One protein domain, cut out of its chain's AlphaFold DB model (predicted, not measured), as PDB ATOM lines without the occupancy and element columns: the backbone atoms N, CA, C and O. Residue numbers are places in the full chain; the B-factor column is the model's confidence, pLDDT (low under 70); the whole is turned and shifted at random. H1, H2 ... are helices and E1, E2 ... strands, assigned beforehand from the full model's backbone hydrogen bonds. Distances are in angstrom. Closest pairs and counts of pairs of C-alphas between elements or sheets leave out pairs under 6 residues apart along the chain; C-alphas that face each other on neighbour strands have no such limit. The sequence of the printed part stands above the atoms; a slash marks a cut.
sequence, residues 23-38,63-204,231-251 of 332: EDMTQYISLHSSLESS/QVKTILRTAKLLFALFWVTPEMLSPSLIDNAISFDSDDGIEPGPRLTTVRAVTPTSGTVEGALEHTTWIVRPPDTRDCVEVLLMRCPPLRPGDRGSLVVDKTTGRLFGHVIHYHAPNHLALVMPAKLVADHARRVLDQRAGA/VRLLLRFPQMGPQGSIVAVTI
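AT A GLANCE: This is residues 23 to 38, 63 to 204 and 231 to 251 of the 332 residues of the protein "Predicted protein" of Hypocrea jecorina (strain QM6a) (UniProt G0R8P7). A closed barrel of six strands, E3 to E8, stands beside a small three-stranded sheet, E1, E2 and E9, and H3 runs on from the barrel's last strand over one face of that sheet. H1 lies near E3 and E4 of the barrel, with short H2 near its first residues. The printed part has 179 residues, with three named helices and nine named strands in the order H1 E1 E2 H2 E3 E4 E5 E6 E7 E8 H3 E9, a mixed class; the small sheet, in the order E1 E2 E9, and the barrel are antiparallel. It is compact, with a radius of gyration of the C-alphas of 15.8 A and spans of 48 by 38 by 32 A.

HOW THE PARTS SIT: Start at H1, residues 23 to 38, close but not clearly touching H2, residues 87 to 91: their closest C-alphas, Asp 24 and Leu 89, are 6.5 A apart. Past the first cut, E1, residues 68 to 70, and E2, residues 75 to 80, form an antiparallel hairpin, with N 70 and O 75 2.8 A apart. E2 is also the antiparallel neighbour of E9, residues 245 to 250, with N 78 and O 247 at 2.8 A. E3, residues 109 to 115, E4, residues 119 to 132, and E5, residues 141 to 147, are a meander, each strand the antiparallel neighbour of the one before; look for N 113 and O 121, 2.8 A, and N 130 and O 143, 2.8 A. E6, residues 159 to 162, E7, residues 168 to 176, and E8, residues 181 to 186, are another, with N 160 and O 170 at 2.8 A and N 183 and O 174 at 2.8 A. E6 with E3, N 112 and O 161 at 2.8 A, and E8 with E5, N 144 and O 184 at 2.8 A, complete the ring. E3 E4 E5 E6 and E5 E6 E7 E8 are Greek keys, three strands a meander and the first beside the fourth. H1 is on the barrel; its closest C-alphas to E3 are Met 25 and Val 114, 7.8 A. H3, residues 187 to 203, lies outside the barrel and stands up from it at 74 degrees; its closest C-alphas to E7 are Ala 187 and Gly 170, 4.1 A. H3 is also on the small sheet, two layers, at a height over the sheet of 9.6 A, and runs across the strands, at 64 degrees to E2 on the local plane. The closest C-alphas of E7 and E9 are Ile 173 and Thr 250, 6.4 A. Within hydrogen-bond range are every O i to N i+4 pair in H2, 10 of 12 in H1 and 12 of 13 in H3.

IN THESE COORDINATES: Find C-alpha 23 at (129.473, 127.001, 105.675), where H1 begins its 22.7 A. E4 starts at C-alpha 119, (138.557, 136.874, 103.470), bends by 99 degrees at residue 128 and spans 26.6 A. E7 spans 21.6 A, bending by 66 degrees at residue 173, and H3 spans 23.8 A. E9 ends at C-alpha 250, (152.458, 128.532, 110.981).

THE WHOLE: The two C-alphas farthest apart, Pro 178 and Gly 241, are 49.7 A apart. Residues 39 to 62 and 205 to 230 are not printed, with C-alpha gaps of 13.2 A and 27.3 A. Of the links printed whole, H2 to E3 and E5 to E6 are long. Mean pLDDT of the printed part is 76.7; 46 residues are under 70, among them 23 to 38 and 231 to 251.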
ATOM      1  N   GLU A  23     129.615 127.591 104.337       48.75
ATOM      2  CA  GLU A  23     129.473 127.001 105.675       48.75
ATOM      3  C   GLU A  23     130.824 126.493 106.199       48.75
ATOM      4  O   GLU A  23     131.224 126.853 107.309       48.75
ATOM      5  N   ASP A  24     131.594 125.791 105.362       53.72
ATOM      6  CA  ASP A  24     132.961 125.344 105.661       53.72
ATOM      7  C   ASP A  24     133.880 126.518 106.024       53.72
ATOM      8  O   ASP A  24     134.628 126.462 107.003       53.72
ATOM      9  N   MET A  25     133.791 127.622 105.271       53.88
ATOM     10  CA  MET A  25     134.531 128.851 105.575       53.88
ATOM     11  C   MET A  25     134.085 129.468 106.910       53.88
ATOM     12  O   MET A  25     134.923 129.962 107.666       53.88
ATOM     13  N   THR A  26     132.794 129.396 107.244       54.88
ATOM     14  CA  THR A  26     132.268 129.869 108.537       54.88
ATOM     15  C   THR A  26     132.784 129.021 109.699       54.88
ATOM     16  O   THR A  26     133.181 129.571 110.724       54.88
ATOM     17  N   GLN A  27     132.864 127.698 109.544       56.72
ATOM     18  CA  GLN A  27     133.438 126.802 110.554       56.72
ATOM     19  C   GLN A  27     134.960 126.966 110.672       56.72
ATOM     20  O   GLN A  27     135.492 126.978 111.784       56.72
ATOM     21  N   TYR A  28     135.665 127.183 109.556       52.66
ATOM     22  CA  TYR A  28     137.085 127.536 109.560       52.66
ATOM     23  C   TYR A  28     137.341 128.833 110.340       52.66
ATOM     24  O   TYR A  28     138.231 128.852 111.189       52.66
ATOM     25  N   ILE A  29     136.548 129.886 110.114       54.62
ATOM     26  CA  ILE A  29     136.660 131.163 110.839       54.62
ATOM     27  C   ILE A  29     136.235 131.010 112.307       54.62
ATOM     28  O   ILE A  29     136.943 131.481 113.193       54.62
ATOM     29  N   SER A  30     135.143 130.301 112.599       56.16
ATOM     30  CA  SER A  30     134.672 130.067 113.971       56.16
ATOM     31  C   SER A  30     135.741 129.366 114.815       56.16
ATOM     32  O   SER A  30     136.168 129.889 115.843       56.16
ATOM     33  N   LEU A  31     136.283 128.252 114.314       55.38
ATOM     34  CA  LEU A  31     137.369 127.512 114.959       55.38
ATOM     35  C   LEU A  31     138.687 128.335 114.932       55.38
ATOM     36  O   LEU A  31     139.631 128.003 115.643       55.38
ATOM     37  N   HIS A  32     138.810 129.400 114.124       50.38
ATOM     38  CA  HIS A  32     139.920 130.364 114.208       50.38
ATOM     39  C   HIS A  32     139.768 131.230 115.459       50.38
ATOM     40  O   HIS A  32     140.589 131.148 116.373       50.38
ATOM     41  N   SER A  33     138.657 131.958 115.551       52.88
ATOM     42  CA  SER A  33     138.381 132.874 116.657       52.88
ATOM     43  C   SER A  33     138.236 132.161 118.007       52.88
ATOM     44  O   SER A  33     138.610 132.726 119.036       52.88
ATOM     45  N   SER A  34     137.774 130.904 118.035       51.28
ATOM     46  CA  SER A  34     137.774 130.066 119.247       51.28
ATOM     47  C   SER A  34     139.178 129.697 119.737       51.28
ATOM     48  O   SER A  34     139.386 129.596 120.942       51.28
ATOM     49  N   LEU A  35     140.153 129.513 118.841       47.12
ATOM     50  CA  LEU A  35     141.546 129.298 119.249       47.12
ATOM     51  C   LEU A  35     142.220 130.624 119.642       47.12
ATOM     52  O   LEU A  35     143.035 130.639 120.562       47.12
ATOM     53  N   GLU A  36     141.864 131.739 118.992       44.97
ATOM     54  CA  GLU A  36     142.413 133.071 119.293       44.97
ATOM     55  C   GLU A  36     141.973 133.588 120.664       44.97
ATOM     56  O   GLU A  36     142.813 133.966 121.482       44.97
ATOM     57  N   SER A  37     140.667 133.558 120.937       40.84
ATOM     58  CA  SER A  37     140.077 134.025 122.201       40.84
ATOM     59  C   SER A  37     140.630 133.304 123.436       40.84
ATOM     60  O   SER A  37     140.844 133.938 124.469       40.84
ATOM     61  N   SER A  38     140.949 132.011 123.330       37.66
ATOM     62  CA  SER A  38     141.536 131.242 124.437       37.66
ATOM     63  C   SER A  38     142.991 131.587 124.763       37.66
ATOM     64  O   SER A  38     143.443 131.307 125.874       37.66
ATOM     65  N   GLN A  63     140.723 118.734 124.181       63.66
ATOM     66  CA  GLN A  63     140.482 118.195 122.838       63.66
ATOM     67  C   GLN A  63     141.532 118.623 121.795       63.66
ATOM     68  O   GLN A  63     141.670 117.953 120.772       63.66
ATOM     69  N   VAL A  64     142.306 119.688 122.058       64.88
ATOM     70  CA  VAL A  64     143.369 120.181 121.159       64.88
ATOM     71  C   VAL A  64     144.737 120.126 121.848       64.88
ATOM     72  O   VAL A  64     144.918 120.706 122.917       64.88
ATOM     73  N   LYS A  65     145.725 119.447 121.246       73.50
ATOM     74  CA  LYS A  65     147.063 119.243 121.852       73.50
ATOM     75  C   LYS A  65     148.209 119.411 120.854       73.50
ATOM     76  O   LYS A  65     148.265 118.695 119.865       73.50
ATOM     77  N   THR A  66     149.186 120.268 121.139       76.00
ATOM     78  CA  THR A  66     150.400 120.409 120.313       76.00
ATOM     79  C   THR A  66     151.241 119.123 120.303       76.00
ATOM     80  O   THR A  66     151.547 118.561 121.353       76.00
ATOM     81  N   ILE A  67     151.661 118.681 119.117       78.62
ATOM     82  CA  ILE A  67     152.554 117.533 118.877       78.62
ATOM     83  C   ILE A  67     153.971 117.992 118.523       78.62
ATOM     84  O   ILE A  67     154.955 117.407 118.983       78.62
ATOM     85  N   LEU A  68     154.099 119.034 117.702       80.94
ATOM     86  CA  LEU A  68     155.377 119.551 117.207       80.94
ATOM     87  C   LEU A  68     155.303 121.080 117.121       80.94
ATOM     88  O   LEU A  68     154.238 121.630 116.873       80.94
ATOM     89  N   ARG A  69     156.424 121.774 117.313       84.81
ATOM     90  CA  ARG A  69     156.603 123.205 117.025       84.81
ATOM     91  C   ARG A  69     158.070 123.408 116.651       84.81
ATOM     92  O   ARG A  69     158.940 122.825 117.291       84.81
ATOM     93  N   THR A  70     158.340 124.169 115.597       84.00
ATOM     94  CA  THR A  70     159.683 124.415 115.064       84.00
ATOM     95  C   THR A  70     159.768 125.808 114.444       84.00
ATOM     96  O   THR A  70     159.055 126.134 113.497       84.00
ATOM     97  N   ALA A  71     160.662 126.647 114.975       82.00
ATOM     98  CA  ALA A  71     160.925 127.975 114.422       82.00
ATOM     99  C   ALA A  71     161.617 127.903 113.046       82.00
ATOM    100  O   ALA A  71     161.361 128.742 112.188       82.00
ATOM    101  N   LYS A  72     162.419 126.853 112.792       85.31
ATOM    102  CA  LYS A  72     163.206 126.670 111.555       85.31
ATOM    103  C   LYS A  72     162.370 126.734 110.281       85.31
ATOM    104  O   LYS A  72     162.788 127.327 109.300       85.31
ATOM    105  N   LEU A  73     161.200 126.105 110.290       86.69
ATOM    106  CA  LEU A  73     160.263 126.115 109.164       86.69
ATOM    107  C   LEU A  73     158.985 126.892 109.512       86.69
ATOM    108  O   LEU A  73     157.957 126.711 108.864       86.69
ATOM    109  N   LEU A  74     159.062 127.737 110.553       86.06
ATOM    110  CA  LEU A  74     157.971 128.537 111.111       86.06
ATOM    111  C   LEU A  74     156.661 127.747 111.181       86.06
ATOM    112  O   LEU A  74     155.652 128.203 110.646       86.06
ATOM    113  N   PHE A  75     156.674 126.551 111.788       85.81
ATOM    114  CA  PHE A  75     155.479 125.707 111.842       85.81
ATOM    115  C   PHE A  75     155.289 124.891 113.133       85.81
ATOM    116  O   PHE A  75     156.208 124.713 113.931       85.81
ATOM    117  N   ALA A  76     154.075 124.393 113.354       80.50
ATOM    118  CA  ALA A  76     153.671 123.518 114.452       80.50
ATOM    119  C   ALA A  76     152.679 122.441 113.976       80.50
ATOM    120  O   ALA A  76     152.048 122.624 112.946       80.50
ATOM    121  N   LEU A  77     152.546 121.331 114.707       77.69
ATOM    122  CA  LEU A  77     151.520 120.292 114.533       77.69
ATOM    123  C   LEU A  77     150.686 120.174 115.817       77.69
ATOM    124  O   LEU A  77     151.255 120.252 116.906       77.69
ATOM    125  N   PHE A  78     149.394 119.877 115.709       74.06
ATOM    126  CA  PHE A  78     148.457 119.662 116.820       74.06
ATOM    127  C   PHE A  78     147.812 118.262 116.752       74.06
ATOM    128  O   PHE A  78     148.165 117.463 115.893       74.06
ATOM    129  N   TRP A  79     146.880 117.966 117.650       69.38
ATOM    130  CA  TRP A  79     145.949 116.834 117.683       69.38
ATOM    131  C   TRP A  79     144.551 117.416 117.846       69.38
ATOM    132  O   TRP A  79     144.408 118.360 118.623       69.38
ATOM    133  N   VAL A  80     143.558 116.870 117.146       70.62
ATOM    134  CA  VAL A  80     142.139 117.250 117.206       70.62
ATOM    135  C   VAL A  80     141.293 115.975 117.095       70.62
ATOM    136  O   VAL A  80     141.561 115.123 116.244       70.62
ATOM    137  N   THR A  81     140.280 115.815 117.954       75.31
ATOM    138  CA  THR A  81     139.337 114.689 117.835       75.31
ATOM    139  C   THR A  81     138.422 114.878 116.617       75.31
ATOM    140  O   THR A  81     138.038 116.014 116.329       75.31
ATOM    141  N   PRO A  82     138.040 113.808 115.887       71.75
ATOM    142  CA  PRO A  82     137.179 113.937 114.704       71.75
ATOM    143  C   PRO A  82     135.834 114.619 114.990       71.75
ATOM    144  O   PRO A  82     135.301 115.293 114.124       71.75
ATOM    145  N   GLU A  83     135.342 114.522 116.228       78.12
ATOM    146  CA  GLU A  83     134.149 115.207 116.750       78.12
ATOM    147  C   GLU A  83     134.182 116.743 116.603       78.12
ATOM    148  O   GLU A  83     133.133 117.381 116.593       78.12
ATOM    149  N   MET A  84     135.372 117.351 116.512       69.50
ATOM    150  CA  MET A  84     135.544 118.797 116.297       69.50
ATOM    151  C   MET A  84     135.569 119.195 114.812       69.50
ATOM    152  O   MET A  84     135.691 120.383 114.501       69.50
ATOM    153  N   LEU A  85     135.536 118.225 113.897       72.44
ATOM    154  CA  LEU A  85     135.632 118.427 112.455       72.44
ATOM    155  C   LEU A  85     134.267 118.127 111.825       72.44
ATOM    156  O   LEU A  85     133.646 117.108 112.120       72.44
ATOM    157  N   SER A  86     133.793 118.997 110.939       76.56
ATOM    158  CA  SER A  86     132.603 118.705 110.139       76.56
ATOM    159  C   SER A  86     132.917 117.703 109.020       76.56
ATOM    160  O   SER A  86     134.068 117.626 108.582       76.56
ATOM    161  N   PRO A  87     131.915 116.959 108.509       73.50
ATOM    162  CA  PRO A  87     132.116 116.025 107.400       73.50
ATOM    163  C   PRO A  87     132.746 116.690 106.172       73.50
ATOM    164  O   PRO A  87     133.750 116.205 105.672       73.50
ATOM    165  N   SER A  88     132.257 117.865 105.768       68.56
ATOM    166  CA  SER A  88     132.790 118.620 104.627       68.56
ATOM    167  C   SER A  88     134.241 119.077 104.816       68.56
ATOM    168  O   SER A  88     135.016 119.107 103.858       68.56
ATOM    169  N   LEU A  89     134.653 119.369 106.053       66.81
ATOM    170  CA  LEU A  89     136.041 119.675 106.393       66.81
ATOM    171  C   LEU A  89     136.924 118.407 106.354       66.81
ATOM    172  O   LEU A  89     138.087 118.499 105.972       66.81
ATOM    173  N   ILE A  90     136.376 117.229 106.685       70.69
ATOM    174  CA  ILE A  90     137.041 115.918 106.534       70.69
ATOM    175  C   ILE A  90     137.126 115.494 105.054       70.69
ATOM    176  O   ILE A  90     138.135 114.919 104.655       70.69
ATOM    177  N   ASP A  91     136.123 115.805 104.227       69.44
ATOM    178  CA  ASP A  91     136.112 115.508 102.786       69.44
ATOM    179  C   ASP A  91     137.076 116.420 102.003       69.44
ATOM    180  O   ASP A  91     137.769 115.991 101.073       69.44
ATOM    181  N   ASN A  92     137.171 117.698 102.392       67.00
ATOM    182  CA  ASN A  92     138.142 118.651 101.854       67.00
ATOM    183  C   ASN A  92     139.534 118.418 102.470       67.00
ATOM    184  O   ASN A  92     140.098 119.288 103.139       67.00
ATOM    185  N   ALA A  93     140.129 117.256 102.188       71.00
ATOM    186  CA  ALA A  93     141.351 116.805 102.841       71.00
ATOM    187  C   ALA A  93     142.446 116.215 101.922       71.00
ATOM    188  O   ALA A  93     142.185 115.473 100.979       71.00
ATOM    189  N   ILE A  94     143.706 116.561 102.211       73.44
ATOM    190  CA  ILE A  94     144.943 116.048 101.603       73.44
ATOM    191  C   ILE A  94     145.623 115.107 102.593       73.44
ATOM    192  O   ILE A  94     146.254 115.587 103.530       73.44
ATOM    193  N   SER A  95     145.584 113.792 102.382       74.50
ATOM    194  CA  SER A  95     146.353 112.858 103.217       74.50
ATOM    195  C   SER A  95     147.815 113.295 103.382       74.50
ATOM    196  O   SER A  95     148.515 113.501 102.397       74.50
ATOM    197  N   PHE A  96     148.289 113.414 104.627       70.62
ATOM    198  CA  PHE A  96     149.689 113.741 104.945       70.62
ATOM    199  C   PHE A  96     150.625 112.567 104.581       70.62
ATOM    200  O   PHE A  96     151.838 112.747 104.445       70.62
ATOM    201  N   ASP A  97     150.072 111.365 104.403       74.88
ATOM    202  CA  ASP A  97     150.785 110.140 104.024       74.88
ATOM    203  C   ASP A  97     151.171 110.141 102.545       74.88
ATOM    204  O   ASP A  97     152.178 109.535 102.182       74.88
ATOM    205  N   SER A  98     150.389 110.841 101.720       81.44
ATOM    206  CA  SER A  98     150.628 111.026 100.293       81.44
ATOM    207  C   SER A  98     151.121 112.444  99.978       81.44
ATOM    208  O   SER A  98     150.975 113.374 100.770       81.44
ATOM    209  N   ASP A  99     151.702 112.611  98.793       85.56
ATOM    210  CA  ASP A  99     151.977 113.912  98.178       85.56
ATOM    211  C   ASP A  99     150.885 114.324  97.170       85.56
ATOM    212  O   ASP A  99     150.938 115.433  96.653       85.56
ATOM    213  N   ASP A 100     149.868 113.494  96.891       85.56
ATOM    214  CA  ASP A 100     148.929 113.697  95.766       85.56
ATOM    215  C   ASP A 100     148.189 115.044  95.774       85.56
ATOM    216  O   ASP A 100     147.885 115.598  94.709       85.56
ATOM    217  N   GLY A 101     147.902 115.579  96.963       83.81
ATOM    218  CA  GLY A 101     147.298 116.899  97.146       83.81
ATOM    219  C   GLY A 101     148.293 118.031  97.418       83.81
ATOM    220  O   GLY A 101     147.892 119.191  97.409       83.81
ATOM    221  N   ILE A 102     149.573 117.736  97.641       92.00
ATOM    222  CA  ILE A 102     150.633 118.729  97.849       92.00
ATOM    223  C   ILE A 102     151.240 119.081  96.483       92.00
ATOM    224  O   ILE A 102     151.387 118.223  95.613       92.00
ATOM    225  N   GLU A 103     151.591 120.344  96.250       94.19
ATOM    226  CA  GLU A 103     152.333 120.689  95.036       94.19
ATOM    227  C   GLU A 103     153.817 120.279  95.179       94.19
ATOM    228  O   GLU A 103     154.459 120.654  96.167       94.19
ATOM    229  N   PRO A 104     154.404 119.535  94.219       90.94
ATOM    230  CA  PRO A 104     155.768 119.018  94.340       90.94
ATOM    231  C   PRO A 104     156.876 120.084  94.296       90.94
ATOM    232  O   PRO A 104     158.003 119.783  94.688       90.94
ATOM    233  N   GLY A 105     156.598 121.305  93.825       91.25
ATOM    234  CA  GLY A 105     157.601 122.364  93.694       91.25
ATOM    235  C   GLY A 105     157.035 123.712  93.220       91.25
ATOM    236  O   GLY A 105     155.831 123.832  92.986       91.25
ATOM    237  N   PRO A 106     157.889 124.743  93.087       93.31
ATOM    238  CA  PRO A 106     157.489 126.068  92.620       93.31
ATOM    239  C   PRO A 106     157.100 126.052  91.133       93.31
ATOM    240  O   PRO A 106     157.778 125.445  90.305       93.31
ATOM    241  N   ARG A 107     156.032 126.773  90.778       96.25
ATOM    242  CA  ARG A 107     155.665 127.084  89.387       96.25
ATOM    243  C   ARG A 107     154.811 128.346  89.325       96.25
ATOM    244  O   ARG A 107     154.090 128.655  90.268       96.25
ATOM    245  N   LEU A 108     154.862 129.037  88.188       97.19
ATOM    246  CA  LEU A 108     153.995 130.181  87.912       97.19
ATOM    247  C   LEU A 108     152.546 129.692  87.773       97.19
ATOM    248  O   LEU A 108     152.251 128.896  86.882       97.19
ATOM    249  N   THR A 109     151.656 130.141  88.656       97.50
ATOM    250  CA  THR A 109     150.233 129.762  88.644       97.50
ATOM    251  C   THR A 109     149.369 130.764  89.406       97.50
ATOM    252  O   THR A 109     149.886 131.596  90.158       97.50
ATOM    253  N   THR A 110     148.049 130.679  89.233       97.94
ATOM    254  CA  THR A 110     147.082 131.394  90.071       97.94
ATOM    255  C   THR A 110     146.788 130.599  91.341       97.94
ATOM    256  O   THR A 110     146.603 129.379  91.328       97.94
ATOM    257  N   VAL A 111     146.751 131.306  92.465       97.69
ATOM    258  CA  VAL A 111     146.559 130.733  93.799       97.69
ATOM    259  C   VAL A 111     145.439 131.444  94.547       97.69
ATOM    260  O   VAL A 111     145.134 132.611  94.295       97.69
ATOM    261  N   ARG A 112     144.834 130.720  95.484       96.44
ATOM    262  CA  ARG A 112     143.802 131.186  96.408       96.44
ATOM    263  C   ARG A 112     144.269 130.927  97.837       96.44
ATOM    264  O   ARG A 112     144.803 129.859  98.130       96.44
ATOM    265  N   ALA A 113     144.014 131.877  98.726       92.94
ATOM    266  CA  ALA A 113     144.107 131.700 100.168       92.94
ATOM    267  C   ALA A 113     142.765 132.063 100.812       92.94
ATOM    268  O   ALA A 113     142.146 133.063 100.449       92.94
ATOM    269  N   VAL A 114     142.305 131.256 101.767       87.44
ATOM    270  CA  VAL A 114     141.154 131.600 102.617       87.44
ATOM    271  C   VAL A 114     141.712 132.102 103.940       87.44
ATOM    272  O   VAL A 114     142.316 131.341 104.696       87.44
ATOM    273  N   THR A 115     141.565 133.403 104.172       87.12
ATOM    274  CA  THR A 115     142.194 134.132 105.279       87.12
ATOM    275  C   THR A 115     141.146 134.593 106.300       87.12
ATOM    276  O   THR A 115     139.999 134.846 105.911       87.12
ATOM    277  N   PRO A 116     141.485 134.718 107.596       81.25
ATOM    278  CA  PRO A 116     140.508 135.047 108.634       81.25
ATOM    279  C   PRO A 116     140.097 136.522 108.618       81.25
ATOM    280  O   PRO A 116     138.967 136.838 108.982       81.25
ATOM    281  N   THR A 117     140.992 137.429 108.203       87.06
ATOM    282  CA  THR A 117     140.781 138.880 108.352       87.06
ATOM    283  C   THR A 117     140.745 139.652 107.034       87.06
ATOM    284  O   THR A 117     140.224 140.770 107.019       87.06
ATOM    285  N   SER A 118     141.221 139.063 105.931       87.50
ATOM    286  CA  SER A 118     141.084 139.601 104.564       87.50
ATOM    287  C   SER A 118     140.144 138.775 103.666       87.50
ATOM    288  O   SER A 118     139.964 139.103 102.496       87.50
ATOM    289  N   GLY A 119     139.502 137.727 104.200       91.38
ATOM    290  CA  GLY A 119     138.557 136.874 103.470       91.38
ATOM    291  C   GLY A 119     139.234 135.936 102.463       91.38
ATOM    292  O   GLY A 119     140.364 135.491 102.673       91.38
ATOM    293  N   THR A 120     138.551 135.603 101.362       92.56
ATOM    294  CA  THR A 120     139.191 134.863 100.259       92.56
ATOM    295  C   THR A 120     140.037 135.821  99.422       92.56
ATOM    296  O   THR A 120     139.509 136.739  98.799       92.56
ATOM    297  N   VAL A 121     141.345 135.575  99.386       95.12
ATOM    298  CA  VAL A 121     142.334 136.357  98.643       95.12
ATOM    299  C   VAL A 121     142.839 135.524  97.468       95.12
ATOM    300  O   VAL A 121     143.237 134.372  97.642       95.12
ATOM    301  N   GLU A 122     142.845 136.100  96.269       97.12
ATOM    302  CA  GLU A 122     143.447 135.486  95.080       97.12
ATOM    303  C   GLU A 122     144.750 136.190  94.695       97.12
ATOM    304  O   GLU A 122     144.939 137.378  94.964       97.12
ATOM    305  N   GLY A 123     145.658 135.453  94.062       96.94
ATOM    306  CA  GLY A 123     146.974 135.957  93.695       96.94
ATOM    307  C   GLY A 123     147.681 135.108  92.646       96.94
ATOM    308  O   GLY A 123     147.128 134.146  92.108       96.94
ATOM    309  N   ALA A 124     148.931 135.467  92.372       98.12
ATOM    310  CA  ALA A 124     149.836 134.713  91.512       98.12
ATOM    311  C   ALA A 124     151.076 134.292  92.305       98.12
ATOM    312  O   ALA A 124     151.662 135.105  93.021       98.12
ATOM    313  N   LEU A 125     151.482 133.033  92.169       97.00
ATOM    314  CA  LEU A 125     152.724 132.521  92.744       97.00
ATOM    315  C   LEU A 125     153.858 132.647  91.719       97.00
ATOM    316  O   LEU A 125     153.654 132.345  90.543       97.00
ATOM    317  N   GLU A 126     155.047 133.075  92.139       93.00
ATOM    318  CA  GLU A 126     156.229 133.080  91.270       93.00
ATOM    319  C   GLU A 126     156.846 131.675  91.142       93.00
ATOM    320  O   GLU A 126     156.735 130.831  92.029       93.00
ATOM    321  N   HIS A 127     157.523 131.414  90.018       91.31
ATOM    322  CA  HIS A 127     158.218 130.141  89.767       91.31
ATOM    323  C   HIS A 127     159.591 130.046  90.463       91.31
ATOM    324  O   HIS A 127     160.268 129.026  90.360       91.31
ATOM    325  N   THR A 128     160.022 131.111  91.135       89.19
ATOM    326  CA  THR A 128     161.297 131.238  91.845       89.19
ATOM    327  C   THR A 128     161.098 131.083  93.350       89.19
ATOM    328  O   THR A 128     160.211 131.702  93.940       89.19
ATOM    329  N   THR A 129     161.965 130.304  93.998       91.12
ATOM    330  CA  THR A 129     162.091 130.335  95.459       91.12
ATOM    331  C   THR A 129     162.916 131.543  95.904       91.12
ATOM    332  O   THR A 129     163.731 132.090  95.158       91.12
ATOM    333  N   TRP A 130     162.671 131.987  97.130       88.38
ATOM    334  CA  TRP A 130     163.449 132.992  97.845       88.38
ATOM    335  C   TRP A 130     164.077 132.330  99.070       88.38
ATOM    336  O   TRP A 130     163.447 131.494  99.714       88.38
ATOM    337  N   ILE A 131     165.305 132.713  99.418       87.81
ATOM    338  CA  ILE A 131     165.995 132.198 100.604       87.81
ATOM    339  C   ILE A 131     165.835 133.216 101.734       87.81
ATOM    340  O   ILE A 131     166.275 134.358 101.608       87.81
ATOM    341  N   VAL A 132     165.222 132.804 102.844       83.12
ATOM    342  CA  VAL A 132     164.992 133.654 104.024       83.12
ATOM    343  C   VAL A 132     165.562 133.021 105.289       83.12
ATOM    344  O   VAL A 132     165.755 131.809 105.360       83.12
ATOM    345  N   ARG A 133     165.827 133.844 106.306       84.19
ATOM    346  CA  ARG A 133     166.318 133.408 107.620       84.19
ATOM    347  C   ARG A 133     165.262 133.732 108.686       84.19
ATOM    348  O   ARG A 133     165.056 134.917 108.950       84.19
ATOM    349  N   PRO A 134     164.580 132.737 109.283       78.31
ATOM    350  CA  PRO A 134     163.665 132.964 110.401       78.31
ATOM    351  C   PRO A 134     164.410 133.576 111.600       78.31
ATOM    352  O   PRO A 134     165.549 133.169 111.853       78.31
ATOM    353  N   PRO A 135     163.795 134.514 112.349       73.38
ATOM    354  CA  PRO A 135     164.493 135.360 113.326       73.38
ATOM    355  C   PRO A 135     165.234 134.563 114.407       73.38
ATOM    356  O   PRO A 135     166.385 134.863 114.714       73.38
ATOM    357  N   ASP A 136     164.615 133.498 114.920       78.12
ATOM    358  CA  ASP A 136     165.160 132.678 116.011       78.12
ATOM    359  C   ASP A 136     166.225 131.661 115.556       78.12
ATOM    360  O   ASP A 136     166.646 130.804 116.337       78.12
ATOM    361  N   THR A 137     166.636 131.678 114.282       77.75
ATOM    362  CA  THR A 137     167.458 130.608 113.697       77.75
ATOM    363  C   THR A 137     168.617 131.117 112.846       77.75
ATOM    364  O   THR A 137     168.545 132.143 112.176       77.75
ATOM    365  N   ARG A 138     169.714 130.349 112.842       83.62
ATOM    366  CA  ARG A 138     170.851 130.558 111.926       83.62
ATOM    367  C   ARG A 138     170.648 129.885 110.566       83.62
ATOM    368  O   ARG A 138     171.403 130.158 109.640       83.62
ATOM    369  N   ASP A 139     169.657 129.005 110.471       82.88
ATOM    370  CA  ASP A 139     169.301 128.302 109.248       82.88
ATOM    371  C   ASP A 139     168.652 129.251 108.237       82.88
ATOM    372  O   ASP A 139     167.785 130.053 108.581       82.88
ATOM    373  N   CYS A 140     169.030 129.108 106.971       84.94
ATOM    374  CA  CYS A 140     168.287 129.679 105.856       84.94
ATOM    375  C   CYS A 140     167.332 128.621 105.285       84.94
ATOM    376  O   CYS A 140     167.664 127.434 105.255       84.94
ATOM    377  N   VAL A 141     166.154 129.045 104.827       88.19
ATOM    378  CA  VAL A 141     165.105 128.172 104.281       88.19
ATOM    379  C   VAL A 141     164.506 128.765 103.012       88.19
ATOM    380  O   VAL A 141     164.394 129.983 102.875       88.19
ATOM    381  N   GLU A 142     164.131 127.893 102.078       91.06
ATOM    382  CA  GLU A 142     163.467 128.289 100.837       91.06
ATOM    383  C   GLU A 142     161.967 128.498 101.048       91.06
ATOM    384  O   GLU A 142     161.282 127.679 101.667       91.06
ATOM    385  N   VAL A 143     161.459 129.601 100.503       93.25
ATOM    386  CA  VAL A 143     160.050 130.003 100.534       93.25
ATOM    387  C   VAL A 143     159.588 130.447  99.151       93.25
ATOM    388  O   VAL A 143     160.389 130.854  98.312       93.25
ATOM    389  N   LEU A 144     158.288 130.353  98.899       95.81
ATOM    390  CA  LEU A 144     157.656 130.756  97.645       95.81
ATOM    391  C   LEU A 144     157.198 132.215  97.772       95.81
ATOM    392  O   LEU A 144     156.731 132.620  98.842       95.81
ATOM    393  N   LEU A 145     157.299 133.000  96.696       95.44
ATOM    394  CA  LEU A 145     156.772 134.367  96.664       95.44
ATOM    395  C   LEU A 145     155.385 134.394  96.010       95.44
ATOM    396  O   LEU A 145     155.212 133.941  94.879       95.44
ATOM    397  N   MET A 146     154.405 134.958  96.713       96.81
ATOM    398  CA  MET A 146     153.047 135.195  96.223       96.81
ATOM    399  C   MET A 146     152.804 136.699  96.049       96.81
ATOM    400  O   MET A 146     153.129 137.490  96.935       96.81
ATOM    401  N   ARG A 147     152.196 137.091  94.927       97.38
ATOM    402  CA  ARG A 147     151.654 138.435  94.686       97.38
ATOM    403  C   ARG A 147     150.147 138.422  94.920       97.38
ATOM    404  O   ARG A 147     149.450 137.642  94.273       97.38
ATOM    405  N   CYS A 148     149.647 139.260  95.822       96.56
ATOM    406  CA  CYS A 148     148.243 139.267  96.244       96.56
ATOM    407  C   CYS A 148     147.796 140.642  96.790       96.56
ATOM    408  O   CYS A 148     148.636 141.461  97.173       96.56
ATOM    409  N   PRO A 149     146.479 140.908  96.893       96.69
ATOM    410  CA  PRO A 149     145.941 141.996  97.711       96.69
ATOM    411  C   PRO A 149     146.557 142.055  99.127       96.69
ATOM    412  O   PRO A 149     147.037 141.032  99.624       96.69
ATOM    413  N   PRO A 150     146.570 143.232  99.787       93.94
ATOM    414  CA  PRO A 150     147.247 143.403 101.072       93.94
ATOM    415  C   PRO A 150     146.687 142.475 102.151       93.94
ATOM    416  O   PRO A 150     145.495 142.516 102.446       93.94
ATOM    417  N   LEU A 151     147.567 141.675 102.755       90.00
ATOM    418  CA  LEU A 151     147.250 140.846 103.915       90.00
ATOM    419  C   LEU A 151     147.442 141.628 105.225       90.00
ATOM    420  O   LEU A 151     148.134 142.650 105.274       90.00
ATOM    421  N   ARG A 152     146.821 141.123 106.289       90.12
ATOM    422  CA  ARG A 152     146.786 141.684 107.648       90.12
ATOM    423  C   ARG A 152     147.464 140.727 108.649       90.12
ATOM    424  O   ARG A 152     147.680 139.561 108.312       90.12
ATOM    425  N   PRO A 153     147.774 141.156 109.892       86.00
ATOM    426  CA  PRO A 153     148.500 140.318 110.856       86.00
ATOM    427  C   PRO A 153     147.858 138.947 111.116       86.00
ATOM    428  O   PRO A 153     148.573 137.947 111.171       86.00
ATOM    429  N   GLY A 154     146.524 138.894 111.188       85.12
ATOM    430  CA  GLY A 154     145.747 137.664 111.388       85.12
ATOM    431  C   GLY A 154     145.657 136.733 110.173       85.12
ATOM    432  O   GLY A 154     145.090 135.655 110.292       85.12
ATOM    433  N   ASP A 155     146.209 137.101 109.011       87.06
ATOM    434  CA  ASP A 155     146.205 136.239 107.819       87.06
ATOM    435  C   ASP A 155     147.451 135.330 107.731       87.06
ATOM    436  O   ASP A 155     147.522 134.453 106.862       87.06
ATOM    437  N   ARG A 156     148.430 135.492 108.635       86.94
ATOM    438  CA  ARG A 156     149.558 134.552 108.799       86.94
ATOM    439  C   ARG A 156     148.998 133.189 109.242       86.94
ATOM    440  O   ARG A 156     148.120 133.136 110.094       86.94
ATOM    441  N   GLY A 157     149.472 132.088 108.660       86.12
ATOM    442  CA  GLY A 157     148.857 130.761 108.832       86.12
ATOM    443  C   GLY A 157     147.885 130.344 107.730       86.12
ATOM    444  O   GLY A 157     147.622 129.152 107.590       86.12
ATOM    445  N   SER A 158     147.392 131.276 106.908       88.06
ATOM    446  CA  SER A 158     146.454 130.945 105.827       88.06
ATOM    447  C   SER A 158     147.082 129.992 104.805       88.06
ATOM    448  O   SER A 158     148.190 130.234 104.318       88.06
ATOM    449  N   LEU A 159     146.360 128.922 104.462       91.38
ATOM    450  CA  LEU A 159     146.777 127.957 103.443       91.38
ATOM    451  C   LEU A 159     146.691 128.580 102.043       91.38
ATOM    452  O   LEU A 159     145.698 129.226 101.708       91.38
ATOM    453  N   VAL A 160     147.717 128.350 101.222       95.31
ATOM    454  CA  VAL A 160     147.816 128.808  99.830       95.31
ATOM    455  C   VAL A 160     147.684 127.607  98.903       95.31
ATOM    456  O   VAL A 160     148.529 126.707  98.914       95.31
ATOM    457  N   VAL A 161     146.626 127.593  98.094       94.62
ATOM    458  CA  VAL A 161     146.292 126.489  97.184       94.62
ATOM    459  C   VAL A 161     146.234 126.947  95.730       94.62
ATOM    460  O   VAL A 161     145.878 128.088  95.444       94.62
ATOM    461  N   ASP A 162     146.561 126.057  94.796       95.75
ATOM    462  CA  ASP A 162     146.367 126.281  93.362       95.75
ATOM    463  C   ASP A 162     144.871 126.436  93.039       95.75
ATOM    464  O   ASP A 162     144.054 125.595  93.430       95.75
ATOM    465  N   LYS A 163     144.504 127.494  92.306       93.94
ATOM    466  CA  LYS A 163     143.099 127.802  91.992       93.94
ATOM    467  C   LYS A 163     142.452 126.778  91.043       93.94
ATOM    468  O   LYS A 163     141.229 126.636  91.046       93.94
ATOM    469  N   THR A 164     143.240 126.059  90.246       93.75
ATOM    470  CA  THR A 164     142.766 125.100  89.237       93.75
ATOM    471  C   THR A 164     142.767 123.662  89.761       93.75
ATOM    472  O   THR A 164     141.777 122.948  89.588       93.75
ATOM    473  N   THR A 165     143.849 123.223  90.411       92.88
ATOM    474  CA  THR A 165     144.015 121.832  90.880       92.88
ATOM    475  C   THR A 165     143.561 121.618  92.327       92.88
ATOM    476  O   THR A 165     143.287 120.481  92.728       92.88
ATOM    477  N   GLY A 166     143.473 122.689  93.125       90.62
ATOM    478  CA  GLY A 166     143.214 122.617  94.564       90.62
ATOM    479  C   GLY A 166     144.371 122.019  95.375       90.62
ATOM    480  O   GLY A 166     144.149 121.615  96.519       90.62
ATOM    481  N   ARG A 167     145.576 121.916  94.792       92.06
ATOM    482  CA  ARG A 167     146.781 121.439  95.490       92.06
ATOM    483  C   ARG A 167     147.341 122.487  96.440       92.06
ATOM    484  O   ARG A 167     147.313 123.677  96.139       92.06
ATOM    485  N   LEU A 168     147.885 122.039  97.566       93.38
ATOM    486  CA  LEU A 168     148.488 122.895  98.580       93.38
ATOM    487  C   LEU A 168     149.938 123.237  98.224       93.38
ATOM    488  O   LEU A 168     150.805 122.363  98.209       93.38
ATOM    489  N   PHE A 169     150.206 124.525  98.007       95.50
ATOM    490  CA  PHE A 169     151.564 125.052  97.872       95.50
ATOM    491  C   PHE A 169     152.242 125.256  99.223       95.50
ATOM    492  O   PHE A 169     153.446 125.039  99.336       95.50
ATOM    493  N   GLY A 170     151.499 125.695 100.243       95.31
ATOM    494  CA  GLY A 170     152.100 126.120 101.503       95.31
ATOM    495  C   GLY A 170     151.183 126.927 102.409       95.31
ATOM    496  O   GLY A 170     149.970 126.966 102.212       95.31
ATOM    497  N   HIS A 171     151.786 127.605 103.383       94.38
ATOM    498  CA  HIS A 171     151.113 128.533 104.299       94.38
ATOM    499  C   HIS A 171     151.801 129.903 104.320       94.38
ATOM    500  O   HIS A 171     153.027 129.985 104.200       94.38
ATOM    501  N   VAL A 172     151.033 130.985 104.482       94.31
ATOM    502  CA  VAL A 172     151.572 132.355 104.592       94.31
ATOM    503  C   VAL A 172     152.357 132.508 105.898       94.31
ATOM    504  O   VAL A 172     151.773 132.442 106.979       94.31
ATOM    505  N   ILE A 173     153.666 132.766 105.811       92.06
ATOM    506  CA  ILE A 173     154.519 133.039 106.985       92.06
ATOM    507  C   ILE A 173     154.662 134.532 107.294       92.06
ATOM    508  O   ILE A 173     154.802 134.919 108.451       92.06
ATOM    509  N   HIS A 174     154.645 135.374 106.264       90.56
ATOM    510  CA  HIS A 174     154.910 136.805 106.359       90.56
ATOM    511  C   HIS A 174     154.348 137.510 105.119       90.56
ATOM    512  O   HIS A 174     154.129 136.873 104.088       90.56
ATOM    513  N   TYR A 175     154.129 138.819 105.192       91.00
ATOM    514  CA  TYR A 175     153.648 139.626 104.074       91.00
ATOM    515  C   TYR A 175     154.203 141.049 104.166       91.00
ATOM    516  O   TYR A 175     154.471 141.552 105.253       91.00
ATOM    517  N   HIS A 176     154.325 141.709 103.017       87.69
ATOM    518  CA  HIS A 176     154.693 143.115 102.909       87.69
ATOM    519  C   HIS A 176     153.578 143.860 102.171       87.69
ATOM    520  O   HIS A 176     153.583 143.986 100.941       87.69
ATOM    521  N   ALA A 177     152.597 144.331 102.949       84.38
ATOM    522  CA  ALA A 177     151.361 144.931 102.451       84.38
ATOM    523  C   ALA A 177     151.570 146.053 101.405       84.38
ATOM    524  O   ALA A 177     150.889 145.992 100.381       84.38
ATOM    525  N   PRO A 178     152.530 146.998 101.554       81.50
ATOM    526  CA  PRO A 178     152.743 148.062 100.561       81.50
ATOM    527  C   PRO A 178     153.192 147.581  99.173       81.50
ATOM    528  O   PRO A 178     152.987 148.293  98.196       81.50
ATOM    529  N   ASN A 179     153.785 146.383  99.068       85.19
ATOM    530  CA  ASN A 179     154.275 145.842  97.789       85.19
ATOM    531  C   ASN A 179     153.377 144.727  97.234       85.19
ATOM    532  O   ASN A 179     153.742 144.118  96.230       85.19
ATOM    533  N   HIS A 180     152.236 144.432  97.873       94.00
ATOM    534  CA  HIS A 180     151.345 143.335  97.470       94.00
ATOM    535  C   HIS A 180     152.036 141.953  97.452       94.00
ATOM    536  O   HIS A 180     151.766 141.126  96.581       94.00
ATOM    537  N   LEU A 181     152.953 141.708  98.402       94.31
ATOM    538  CA  LEU A 181     153.748 140.474  98.495       94.31
ATOM    539  C   LEU A 181     153.436 139.666  99.760       94.31
ATOM    540  O   LEU A 181     153.302 140.230 100.846       94.31
ATOM    541  N   ALA A 182     153.447 138.339  99.634       95.38
ATOM    542  CA  ALA A 182     153.413 137.385 100.737       95.38
ATOM    543  C   ALA A 182     154.459 136.275 100.546       95.38
ATOM    544  O   ALA A 182     154.662 135.775  99.441       95.38
ATOM    545  N   LEU A 183     155.116 135.884 101.638       94.25
ATOM    546  CA  LEU A 183     156.043 134.755 101.692       94.25
ATOM    547  C   LEU A 183     155.294 133.506 102.155       94.25
ATOM    548  O   LEU A 183     154.583 133.537 103.166       94.25
ATOM    549  N   VAL A 184     155.479 132.405 101.432       96.25
ATOM    550  CA  VAL A 184     154.752 131.146 101.630       96.25
ATOM    551  C   VAL A 184     155.746 130.015 101.899       96.25
ATOM    552  O   VAL A 184     156.620 129.738 101.081       96.25
ATOM    553  N   MET A 185     155.627 129.344 103.044       95.62
ATOM    554  CA  MET A 185     156.465 128.184 103.377       95.62
ATOM    555  C   MET A 185     155.993 126.953 102.586       95.62
ATOM    556  O   MET A 185     154.805 126.639 102.684       95.62
ATOM    557  N   PRO A 186     156.856 126.228 101.845       96.12
ATOM    558  CA  PRO A 186     156.416 125.134 100.986       96.12
ATOM    559  C   PRO A 186     155.820 123.970 101.790       96.12
ATOM    560  O   PRO A 186     156.483 123.394 102.657       96.12
ATOM    561  N   ALA A 187     154.593 123.564 101.459       93.31
ATOM    562  CA  ALA A 187     153.887 122.477 102.140       93.31
ATOM    563  C   ALA A 187     154.650 121.148 102.062       93.31
ATOM    564  O   ALA A 187     154.696 120.419 103.049       93.31
ATOM    565  N   LYS A 188     155.323 120.870 100.937       93.62
ATOM    566  CA  LYS A 188     156.189 119.695 100.794       93.62
ATOM    567  C   LYS A 188     157.349 119.698 101.793       93.62
ATOM    568  O   LYS A 188     157.582 118.699 102.464       93.62
ATOM    569  N   LEU A 189     158.033 120.833 101.959       92.25
ATOM    570  CA  LEU A 189     159.145 120.977 102.907       92.25
ATOM    571  C   LEU A 189     158.678 120.805 104.364       92.25
ATOM    572  O   LEU A 189     159.366 120.167 105.166       92.25
ATOM    573  N   VAL A 190     157.488 121.322 104.686       91.62
ATOM    574  CA  VAL A 190     156.822 121.141 105.988       91.62
ATOM    575  C   VAL A 190     156.446 119.678 106.215       91.62
ATOM    576  O   VAL A 190     156.811 119.125 107.252       91.62
ATOM    577  N   ALA A 191     155.786 119.028 105.252       88.62
ATOM    578  CA  ALA A 191     155.388 117.624 105.331       88.62
ATOM    579  C   ALA A 191     156.606 116.699 105.465       88.62
ATOM    580  O   ALA A 191     156.659 115.889 106.386       88.62
ATOM    581  N   ASP A 192     157.635 116.870 104.635       90.88
ATOM    582  CA  ASP A 192     158.842 116.040 104.666       90.88
ATOM    583  C   ASP A 192     159.685 116.275 105.931       90.88
ATOM    584  O   ASP A 192     160.356 115.357 106.404       90.88
ATOM    585  N   HIS A 193     159.667 117.470 106.533       90.69
ATOM    586  CA  HIS A 193     160.234 117.678 107.874       90.69
ATOM    587  C   HIS A 193     159.379 117.015 108.962       90.69
ATOM    588  O   HIS A 193     159.914 116.315 109.822       90.69
ATOM    589  N   ALA A 194     158.060 117.210 108.911       87.62
ATOM    590  CA  ALA A 194     157.114 116.668 109.875       87.62
ATOM    591  C   ALA A 194     157.177 115.134 109.911       87.62
ATOM    592  O   ALA A 194     157.476 114.587 110.969       87.62
ATOM    593  N   ARG A 195     157.005 114.458 108.763       87.12
ATOM    594  CA  ARG A 195     157.152 113.000 108.582       87.12
ATOM    595  C   ARG A 195     158.413 112.488 109.282       87.12
ATOM    596  O   ARG A 195     158.301 111.760 110.260       87.12
ATOM    597  N   ARG A 196     159.596 112.992 108.901       90.56
ATOM    598  CA  ARG A 196     160.886 112.581 109.495       90.56
ATOM    599  C   ARG A 196     160.942 112.743 111.018       90.56
ATOM    600  O   ARG A 196     161.408 111.831 111.691       90.56
ATOM    601  N   VAL A 197     160.470 113.862 111.573       87.50
ATOM    602  CA  VAL A 197     160.482 114.091 113.034       87.50
ATOM    603  C   VAL A 197     159.464 113.203 113.763       87.50
ATOM    604  O   VAL A 197     159.721 112.772 114.888       87.50
ATOM    605  N   LEU A 198     158.318 112.909 113.144       83.19
ATOM    606  CA  LEU A 198     157.309 112.003 113.698       83.19
ATOM    607  C   LEU A 198     157.773 110.538 113.651       83.19
ATOM    608  O   LEU A 198     157.683 109.841 114.661       83.19
ATOM    609  N   ASP A 199     158.343 110.102 112.529       85.06
ATOM    610  CA  ASP A 199     158.847 108.740 112.335       85.06
ATOM    611  C   ASP A 199     160.073 108.464 113.232       85.06
ATOM    612  O   ASP A 199     160.168 107.396 113.833       85.06
ATOM    613  N   GLN A 200     160.961 109.448 113.439       86.69
ATOM    614  CA  GLN A 200     162.059 109.354 114.420       86.69
ATOM    615  C   GLN A 200     161.555 109.139 115.854       86.69
ATOM    616  O   GLN A 200     162.138 108.353 116.599       86.69
ATOM    617  N   ARG A 201     160.459 109.801 116.247       83.50
ATOM    618  CA  ARG A 201     159.846 109.617 117.575       83.50
ATOM    619  C   ARG A 201     159.198 108.239 117.729       83.50
ATOM    620  O   ARG A 201     159.267 107.681 118.817       83.50
ATOM    621  N   ALA A 202     158.620 107.689 116.659       78.88
ATOM    622  CA  ALA A 202     158.062 106.334 116.646       78.88
ATOM    623  C   ALA A 202     159.146 105.233 116.594       78.88
ATOM    624  O   ALA A 202     158.959 104.156 117.153       78.88
ATOM    625  N   GLY A 203     160.297 105.498 115.968       70.06
ATOM    626  CA  GLY A 203     161.452 104.590 115.979       70.06
ATOM    627  C   GLY A 203     162.210 104.570 117.314       70.06
ATOM    628  O   GLY A 203     162.782 103.547 117.683       70.06
ATOM    629  N   ALA A 204     162.182 105.675 118.066       60.44
ATOM    630  CA  ALA A 204     162.837 105.788 119.372       60.44
ATOM    631  C   ALA A 204     162.214 104.897 120.469       60.44
ATOM    632  O   ALA A 204     162.867 104.627 121.475       60.44
ATOM    633  N   VAL A 231     147.027 129.160 116.011       26.97
ATOM    634  CA  VAL A 231     147.563 128.007 115.240       26.97
ATOM    635  C   VAL A 231     146.509 127.055 114.526       26.97
ATOM    636  O   VAL A 231     145.627 126.538 115.204       26.97
ATOM    637  N   ARG A 232     146.630 126.756 113.191       35.75
ATOM    638  CA  ARG A 232     145.820 125.891 112.236       35.75
ATOM    639  C   ARG A 232     146.568 125.313 110.981       35.75
ATOM    640  O   ARG A 232     147.407 126.061 110.506       35.75
ATOM    641  N   LEU A 233     146.325 124.172 110.271       28.98
ATOM    642  CA  LEU A 233     145.634 122.846 110.406       28.98
ATOM    643  C   LEU A 233     146.085 121.768 109.291       28.98
ATOM    644  O   LEU A 233     145.879 122.098 108.133       28.98
ATOM    645  N   LEU A 234     146.572 120.501 109.563       26.00
ATOM    646  CA  LEU A 234     146.773 119.226 108.702       26.00
ATOM    647  C   LEU A 234     147.254 117.869 109.437       26.00
ATOM    648  O   LEU A 234     148.251 117.930 110.156       26.00
ATOM    649  N   LEU A 235     146.681 116.645 109.205       30.88
ATOM    650  CA  LEU A 235     146.677 115.395 110.067       30.88
ATOM    651  C   LEU A 235     147.578 114.114 109.714       30.88
ATOM    652  O   LEU A 235     147.384 113.544 108.645       30.88
ATOM    653  N   ARG A 236     148.437 113.543 110.636       31.22
ATOM    654  CA  ARG A 236     149.022 112.125 110.648       31.22
ATOM    655  C   ARG A 236     149.513 111.501 112.001       31.22
ATOM    656  O   ARG A 236     150.428 112.061 112.594       31.22
ATOM    657  N   PHE A 237     149.099 110.261 112.376       36.94
ATOM    658  CA  PHE A 237     149.890 109.251 113.167       36.94
ATOM    659  C   PHE A 237     149.318 107.793 113.112       36.94
ATOM    660  O   PHE A 237     148.172 107.631 112.704       36.94
ATOM    661  N   PRO A 238     150.074 106.740 113.525       33.19
ATOM    662  CA  PRO A 238     149.592 105.370 113.801       33.19
ATOM    663  C   PRO A 238     149.565 104.983 115.308       33.19
ATOM    664  O   PRO A 238     150.034 105.736 116.156       33.19
ATOM    665  N   GLN A 239     149.114 103.754 115.614       35.94
ATOM    666  CA  GLN A 239     149.212 103.050 116.919       35.94
ATOM    667  C   GLN A 239     148.362 103.565 118.107       35.94
ATOM    668  O   GLN A 239     148.692 103.307 119.262       35.94
ATOM    669  N   MET A 240     147.209 104.184 117.855       33.56
ATOM    670  CA  MET A 240     146.113 104.210 118.839       33.56
ATOM    671  C   MET A 240     144.814 103.702 118.202       33.56
ATOM    672  O   MET A 240     144.770 103.477 116.993       33.56
ATOM    673  N   GLY A 241     143.802 103.440 119.036       32.69
ATOM    674  CA  GLY A 241     142.507 102.890 118.627       32.69
ATOM    675  C   GLY A 241     141.682 103.815 117.715       32.69
ATOM    676  O   GLY A 241     142.169 104.863 117.286       32.69
ATOM    677  N   PRO A 242     140.435 103.430 117.390       30.58
ATOM    678  CA  PRO A 242     139.630 104.133 116.396       30.58
ATOM    679  C   PRO A 242     139.366 105.601 116.774       30.58
ATOM    680  O   PRO A 242     139.124 105.906 117.937       30.58
ATOM    681  N   GLN A 243     139.321 106.457 115.743       32.97
ATOM    682  CA  GLN A 243     138.996 107.897 115.769       32.97
ATOM    683  C   GLN A 243     140.087 108.819 116.366       32.97
ATOM    684  O   GLN A 243     140.160 109.047 117.571       32.97
ATOM    685  N   GLY A 244     140.909 109.444 115.509       29.22
ATOM    686  CA  GLY A 244     141.917 110.417 115.954       29.22
ATOM    687  C   GLY A 244     142.727 111.071 114.831       29.22
ATOM    688  O   GLY A 244     143.190 110.376 113.930       29.22
ATOM    689  N   SER A 245     142.929 112.394 114.913       30.30
ATOM    690  CA  SER A 245     143.576 113.185 113.857       30.30
ATOM    691  C   SER A 245     144.425 114.370 114.395       30.30
ATOM    692  O   SER A 245     144.437 114.653 115.588       30.30
ATOM    693  N   ILE A 246     145.235 115.028 113.549       33.31
ATOM    694  CA  ILE A 246     146.459 115.818 113.877       33.31
ATOM    695  C   ILE A 246     146.577 117.103 113.041       33.31
ATOM    696  O   ILE A 246     145.859 117.192 112.077       33.31
ATOM    697  N   VAL A 247     147.377 118.143 113.328       31.67
ATOM    698  CA  VAL A 247     147.157 119.429 112.608       31.67
ATOM    699  C   VAL A 247     148.350 120.393 112.394       31.67
ATOM    700  O   VAL A 247     148.698 121.080 113.335       31.67
ATOM    701  N   ALA A 248     148.938 120.495 111.181       29.22
ATOM    702  CA  ALA A 248     150.080 121.355 110.769       29.22
ATOM    703  C   ALA A 248     149.797 122.840 110.431       29.22
ATOM    704  O   ALA A 248     148.785 123.128 109.810       29.22
ATOM    705  N   VAL A 249     150.703 123.767 110.797       39.50
ATOM    706  CA  VAL A 249     150.385 125.193 111.054       39.50
ATOM    707  C   VAL A 249     151.572 126.168 111.008       39.50
ATOM    708  O   VAL A 249     152.620 125.749 111.450       39.50
ATOM    709  N   THR A 250     151.427 127.477 110.727       32.81
ATOM    710  CA  THR A 250     152.458 128.532 110.981       32.81
ATOM    711  C   THR A 250     152.644 129.023 112.440       32.81
ATOM    712  O   THR A 250     151.678 129.192 113.172       32.81
ATOM    713  N   ILE A 251     153.867 129.399 112.851       33.72
ATOM    714  CA  ILE A 251     154.101 130.195 114.084       33.72
ATOM    715  C   ILE A 251     154.108 131.708 113.768       33.72
ATOM    716  O   ILE A 251     154.988 132.136 113.018       33.72
TER     717      ILE A 251